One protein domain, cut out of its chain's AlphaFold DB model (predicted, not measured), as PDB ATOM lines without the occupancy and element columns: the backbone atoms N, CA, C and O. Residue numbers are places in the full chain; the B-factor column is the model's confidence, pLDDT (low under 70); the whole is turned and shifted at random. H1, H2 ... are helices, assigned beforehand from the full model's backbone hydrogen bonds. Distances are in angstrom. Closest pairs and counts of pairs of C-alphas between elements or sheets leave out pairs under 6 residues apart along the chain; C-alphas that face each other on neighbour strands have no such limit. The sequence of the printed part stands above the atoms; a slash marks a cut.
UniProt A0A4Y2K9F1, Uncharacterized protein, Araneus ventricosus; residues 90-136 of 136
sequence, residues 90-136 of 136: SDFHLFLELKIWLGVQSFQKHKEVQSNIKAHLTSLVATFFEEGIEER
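AT A GLANCE: This is residues 90 to 136 of the 136 residues of an uncharacterized protein of Araneus ventricosus (UniProt A0A4Y2K9F1). Two 14-residue helices, H1 and H2, cross near their middles with little contact, and shorter H3 folds back to the first residues of H1, making a loose, open ring. The printed part has 47 residues with three named helices, H1 H2 H3 along the chain: all helix. It is only just loose, close to compact, radius of gyration of the C-alphas 11.8 A, a rod spanning 36 by 17 by 14 A.

HOW THE PARTS SIT: H1, residues 90 to 103, is close to but not clearly touching H2, residues 110 to 123; the closest C-alphas, of Leu 98 and Ile 117, are 7.9 A apart. They run opposite ways at a steep tilt of 60 degrees. With residues 90 to 94 alone, H1 only just touches H3, residues 126 to 134, with 3 pairs of C-alphas within 8 A; the closest, of His 93 and Gly 132, are 5.5 A apart. H2 and H3 are apart. Every O i to N i+4 pair is within hydrogen-bond range in H2 and H3, 8 of 10 in H1.

IN THESE COORDINATES: H1 runs 17.7 A from C-alpha 90 at (-26.448, 43.403, 44.483), H2 20.1 A, and H3 12.8 A to C-alpha 134 at (-17.148, 41.338, 51.665).

THE WHOLE: The printed part has no cut. Residues 122 to 127 stand free. Residues 135 to 136 have pLDDT under 70.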
ATOM      1  N   SER A  90     -26.055  42.943  45.818       70.06
ATOM      2  CA  SER A  90     -26.448  43.403  44.483       70.06
ATOM      3  C   SER A  90     -26.892  44.863  44.447       70.06
ATOM      4  O   SER A  90     -26.657  45.532  43.441       70.06
ATOM      5  N   ASP A  91     -27.530  45.348  45.511       71.44
ATOM      6  CA  ASP A  91     -28.224  46.634  45.520       71.44
ATOM      7  C   ASP A  91     -27.266  47.817  45.616       71.44
ATOM      8  O   ASP A  91     -27.493  48.843  44.970       71.44
ATOM      9  N   PHE A  92     -26.148  47.638  46.322       73.62
ATOM     10  CA  PHE A  92     -25.157  48.692  46.547       73.62
ATOM     11  C   PHE A  92     -23.907  48.549  45.693       73.62
ATOM     12  O   PHE A  92     -23.321  49.565  45.342       73.62
ATOM     13  N   HIS A  93     -23.533  47.329  45.305       81.88
ATOM     14  CA  HIS A  93     -22.316  47.108  44.526       81.88
ATOM     15  C   HIS A  93     -22.614  46.967  43.034       81.88
ATOM     16  O   HIS A  93     -22.247  47.803  42.208       81.88
ATOM     17  N   LEU A  94     -23.379  45.932  42.673       84.69
ATOM     18  CA  LEU A  94     -23.643  45.592  41.274       84.69
ATOM     19  C   LEU A  94     -24.533  46.626  40.573       84.69
ATOM     20  O   LEU A  94     -24.240  47.043  39.451       84.69
ATOM     21  N   PHE A  95     -25.644  47.026  41.198       83.19
ATOM     22  CA  PHE A  95     -26.554  48.002  40.600       83.19
ATOM     23  C   PHE A  95     -25.972  49.414  40.594       83.19
ATOM     24  O   PHE A  95     -26.309  50.185  39.693       83.19
ATOM     25  N   LEU A  96     -25.073  49.745  41.524       86.25
ATOM     26  CA  LEU A  96     -24.347  51.011  41.492       86.25
ATOM     27  C   LEU A  96     -23.400  51.073  40.290       86.25
ATOM     28  O   LEU A  96     -23.483  52.028  39.518       86.25
ATOM     29  N   GLU A  97     -22.590  50.033  40.076       88.44
ATOM     30  CA  GLU A  97     -21.703  49.943  38.909       88.44
ATOM     31  C   GLU A  97     -22.501  50.010  37.601       88.44
ATOM     32  O   GLU A  97     -22.228  50.835  36.727       88.44
ATOM     33  N   LEU A  98     -23.584  49.229  37.493       88.62
ATOM     34  CA  LEU A  98     -24.458  49.268  36.319       88.62
ATOM     35  C   LEU A  98     -25.093  50.643  36.104       88.62
ATOM     36  O   LEU A  98     -25.235  51.071  34.961       88.62
ATOM     37  N   LYS A  99     -25.483  51.347  37.169       87.94
ATOM     38  CA  LYS A  99     -26.056  52.695  37.076       87.94
ATOM     39  C   LYS A  99     -25.033  53.695  36.543       87.94
ATOM     40  O   LYS A  99     -25.384  54.497  35.678       87.94
ATOM     41  N   ILE A 100     -23.795  53.642  37.032       89.69
ATOM     42  CA  ILE A 100     -22.704  54.505  36.567       89.69
ATOM     43  C   ILE A 100     -22.401  54.203  35.095       89.69
ATOM     44  O   ILE A 100     -22.407  55.111  34.263       89.69
ATOM     45  N   TRP A 101     -22.233  52.927  34.751       89.94
ATOM     46  CA  TRP A 101     -21.904  52.488  33.398       89.94
ATOM     47  C   TRP A 101     -23.013  52.792  32.376       89.94
ATOM     48  O   TRP A 101     -22.730  53.231  31.258       89.94
ATOM     49  N   LEU A 102     -24.284  52.605  32.755       88.62
ATOM     50  CA  LEU A 102     -25.434  52.948  31.911       88.62
ATOM     51  C   LEU A 102     -25.610  54.460  31.762       88.62
ATOM     52  O   LEU A 102     -26.042  54.907  30.703       88.62
ATOM     53  N   GLY A 103     -25.275  55.248  32.788       87.06
ATOM     54  CA  GLY A 103     -25.438  56.704  32.779       87.06
ATOM     55  C   GLY A 103     -24.610  57.422  31.709       87.06
ATOM     56  O   GLY A 103     -24.964  58.523  31.298       87.06
ATOM     57  N   VAL A 104     -23.539  56.788  31.226       85.06
ATOM     58  CA  VAL A 104     -22.645  57.335  30.191       85.06
ATOM     59  C   VAL A 104     -23.064  56.902  28.777       85.06
ATOM     60  O   VAL A 104     -22.524  57.393  27.787       85.06
ATOM     61  N   GLN A 105     -24.039  55.997  28.645       85.69
ATOM     62  CA  GLN A 105     -24.383  55.378  27.367       85.69
ATOM     63  C   GLN A 105     -25.796  55.708  26.895       85.69
ATOM     64  O   GLN A 105     -26.723  55.903  27.676       85.69
ATOM     65  N   SER A 106     -25.971  55.729  25.574       88.50
ATOM     66  CA  SER A 106     -27.281  55.826  24.933       88.50
ATOM     67  C   SER A 106     -27.480  54.625  24.020       88.50
ATOM     68  O   SER A 106     -26.574  54.241  23.284       88.50
ATOM     69  N   PHE A 107     -28.664  54.023  24.077       87.94
ATOM     70  CA  PHE A 107     -29.002  52.844  23.284       87.94
ATOM     71  C   PHE A 107     -30.313  53.084  22.556       87.94
ATOM     72  O   PHE A 107     -31.259  53.624  23.127       87.94
ATOM     73  N   GLN A 108     -30.389  52.643  21.303       88.50
ATOM     74  CA  GLN A 108     -31.582  52.838  20.475       88.50
ATOM     75  C   GLN A 108     -32.512  51.623  20.512       88.50
ATOM     76  O   GLN A 108     -33.691  51.714  20.173       88.50
ATOM     77  N   LYS A 109     -31.993  50.450  20.900       90.81
ATOM     78  CA  LYS A 109     -32.736  49.185  20.874       90.81
ATOM     79  C   LYS A 109     -32.572  48.412  22.175       90.81
ATOM     80  O   LYS A 109     -31.472  48.234  22.680       90.81
ATOM     81  N   HIS A 110     -33.653  47.800  22.652       82.94
ATOM     82  CA  HIS A 110     -33.603  46.960  23.854       82.94
ATOM     83  C   HIS A 110     -32.612  45.782  23.739       82.94
ATOM     84  O   HIS A 110     -31.943  45.435  24.708       82.94
ATOM     85  N   LYS A 111     -32.484  45.168  22.551       88.00
ATOM     86  CA  LYS A 111     -31.533  44.061  22.330       88.00
ATOM     87  C   LYS A 111     -30.076  44.488  22.530       88.00
ATOM     88  O   LYS A 111     -29.288  43.703  23.042       88.00
ATOM     89  N   GLU A 112     -29.757  45.720  22.151       89.00
ATOM     90  CA  GLU A 112     -28.430  46.320  22.289       89.00
ATOM     91  C   GLU A 112     -28.084  46.542  23.767       89.00
ATOM     92  O   GLU A 112     -27.014  46.145  24.222       89.00
ATOM     93  N   VAL A 113     -29.044  47.047  24.551       88.81
ATOM     94  CA  VAL A 113     -28.910  47.162  26.013       88.81
ATOM     95  C   VAL A 113     -28.582  45.801  26.634       88.81
ATOM     96  O   VAL A 113     -27.646  45.676  27.418       88.81
ATOM     97  N   GLN A 114     -29.321  44.750  26.260       87.56
ATOM     98  CA  GLN A 114     -29.102  43.409  26.808       87.56
ATOM     99  C   GLN A 114     -27.722  42.840  26.463       87.56
ATOM    100  O   GLN A 114     -27.085  42.244  27.332       87.56
ATOM    101  N   SER A 115     -27.268  42.986  25.213       88.62
ATOM    102  CA  SER A 115     -25.956  42.481  24.805       88.62
ATOM    103  C   SER A 115     -24.820  43.237  25.484       88.62
ATOM    104  O   SER A 115     -23.880  42.598  25.950       88.62
ATOM    105  N   ASN A 116     -24.927  44.563  25.600       89.31
ATOM    106  CA  ASN A 116     -23.867  45.380  26.185       89.31
ATOM    107  C   ASN A 116     -23.775  45.199  27.705       89.31
ATOM    108  O   ASN A 116     -22.670  45.030  28.209       89.31
ATOM    109  N   ILE A 117     -24.903  45.109  28.422       87.81
ATOM    110  CA  ILE A 117     -24.893  44.762  29.857       87.81
ATOM    111  C   ILE A 117     -24.229  43.400  30.064       87.81
ATOM    112  O   ILE A 117     -23.375  43.247  30.931       87.81
ATOM    113  N   LYS A 118     -24.579  42.401  29.243       86.44
ATOM    114  CA  LYS A 118     -23.967  41.073  29.344       86.44
ATOM    115  C   LYS A 118     -22.457  41.129  29.104       86.44
ATOM    116  O   LYS A 118     -21.714  40.493  29.848       86.44
ATOM    117  N   ALA A 119     -22.013  41.856  28.081       88.06
ATOM    118  CA  ALA A 119     -20.596  42.004  27.770       88.06
ATOM    119  C   ALA A 119     -19.839  42.697  28.911       88.06
ATOM    120  O   ALA A 119     -18.812  42.190  29.347       88.06
ATOM    121  N   HIS A 120     -20.392  43.784  29.451       89.12
ATOM    122  CA  HIS A 120     -19.804  44.517  30.567       89.12
ATOM    123  C   HIS A 120     -19.695  43.656  31.831       89.12
ATOM    124  O   HIS A 120     -18.604  43.519  32.375       89.12
ATOM    125  N   LEU A 121     -20.766  42.964  32.228       86.62
ATOM    126  CA  LEU A 121     -20.727  42.052  33.377       86.62
ATOM    127  C   LEU A 121     -19.734  40.899  33.192       86.62
ATOM    128  O   LEU A 121     -19.131  40.451  34.157       86.62
ATOM    129  N   THR A 122     -19.553  40.422  31.956       85.50
ATOM    130  CA  THR A 122     -18.555  39.383  31.644       85.50
ATOM    131  C   THR A 122     -17.129  39.939  31.674       85.50
ATOM    132  O   THR A 122     -16.188  39.185  31.894       85.50
ATOM    133  N   SER A 123     -16.959  41.243  31.439       87.69
ATOM    134  CA  SER A 123     -15.657  41.912  31.496       87.69
ATOM    135  C   SER A 123     -15.210  42.263  32.917       87.69
ATOM    136  O   SER A 123     -14.030  42.540  33.118       87.69
ATOM    137  N   LEU A 124     -16.126  42.247  33.892       86.38
ATOM    138  CA  LEU A 124     -15.789  42.482  35.293       86.38
ATOM    139  C   LEU A 124     -14.899  41.354  35.821       86.38
ATOM    140  O   LEU A 124     -15.141  40.168  35.588       86.38
ATOM    141  N   VAL A 125     -13.855  41.746  36.545       79.88
ATOM    142  CA  VAL A 125     -12.929  40.818  37.194       79.88
ATOM    143  C   VAL A 125     -13.606  40.105  38.361       79.88
ATOM    144  O   VAL A 125     -14.498  40.647  39.005       79.88
ATOM    145  N   ALA A 126     -13.155  38.889  38.664       79.75
ATOM    146  CA  ALA A 126     -13.674  38.110  39.786       79.75
ATOM    147  C   ALA A 126     -13.625  38.876  41.121       79.75
ATOM    148  O   ALA A 126     -14.582  38.814  41.889       79.75
ATOM    149  N   THR A 127     -12.563  39.659  41.337       76.38
ATOM    150  CA  THR A 127     -12.359  40.457  42.555       76.38
ATOM    151  C   THR A 127     -13.468  41.477  42.783       76.38
ATOM    152  O   THR A 127     -13.852  41.690  43.921       76.38
ATOM    153  N   PHE A 128     -14.067  42.030  41.720       83.62
ATOM    154  CA  PHE A 128     -15.213  42.932  41.849       83.62
ATOM    155  C   PHE A 128     -16.375  42.241  42.571       83.62
ATOM    156  O   PHE A 128     -16.995  42.815  43.458       83.62
ATOM    157  N   PHE A 129     -16.679  40.990  42.221       78.69
ATOM    158  CA  PHE A 129     -17.771  40.260  42.865       78.69
ATOM    159  C   PHE A 129     -17.411  39.800  44.281       78.69
ATOM    160  O   PHE A 129     -18.306  39.683  45.112       78.69
ATOM    161  N   GLU A 130     -16.131  39.539  44.553       80.44
ATOM    162  CA  GLU A 130     -15.639  39.202  45.894       80.44
ATOM    163  C   GLU A 130     -15.746  40.406  46.838       80.44
ATOM    164  O   GLU A 130     -16.345  40.274  47.901       80.44
ATOM    165  N   GLU A 131     -15.282  41.584  46.408       81.00
ATOM    166  CA  GLU A 131     -15.392  42.848  47.150       81.00
ATOM    167  C   GLU A 131     -16.846  43.139  47.532       81.00
ATOM    168  O   GLU A 131     -17.152  43.344  48.703       81.00
ATOM    169  N   GLY A 132     -17.775  43.023  46.579       76.12
ATOM    170  CA  GLY A 132     -19.194  43.238  46.859       76.12
ATOM    171  C   GLY A 132     -19.790  42.260  47.875       76.12
ATOM    172  O   GLY A 132     -20.772  42.589  48.527       76.12
ATOM    173  N   ILE A 133     -19.234  41.050  48.019       74.81
ATOM    174  CA  ILE A 133     -19.669  40.076  49.034       74.81
ATOM    175  C   ILE A 133     -19.076  40.412  50.410       74.81
ATOM    176  O   ILE A 133     -19.731  40.166  51.423       74.81
ATOM    177  N   GLU A 134     -17.856  40.948  50.443       74.69
ATOM    178  CA  GLU A 134     -17.148  41.338  51.665       74.69
ATOM    179  C   GLU A 134     -17.626  42.674  52.249       74.69
ATOM    180  O   GLU A 134     -17.529  42.860  53.458       74.69
ATOM    181  N   GLU A 135     -18.190  43.569  51.435       67.25
ATOM    182  CA  GLU A 135     -18.759  44.857  51.872       67.25
ATOM    183  C   GLU A 135     -20.068  44.737  52.687       67.25
ATOM    184  O   GLU A 135     -20.632  45.753  53.097       67.25
ATOM    185  N   ARG A 136     -20.548  43.512  52.947       57.25
ATOM    186  CA  ARG A 136     -21.739  43.215  53.761       57.25
ATOM    187  C   ARG A 136     -21.485  43.263  55.271       57.25
ATOM    188  O   ARG A 136     -20.506  42.645  55.742       57.25
TER     189      ARG A 136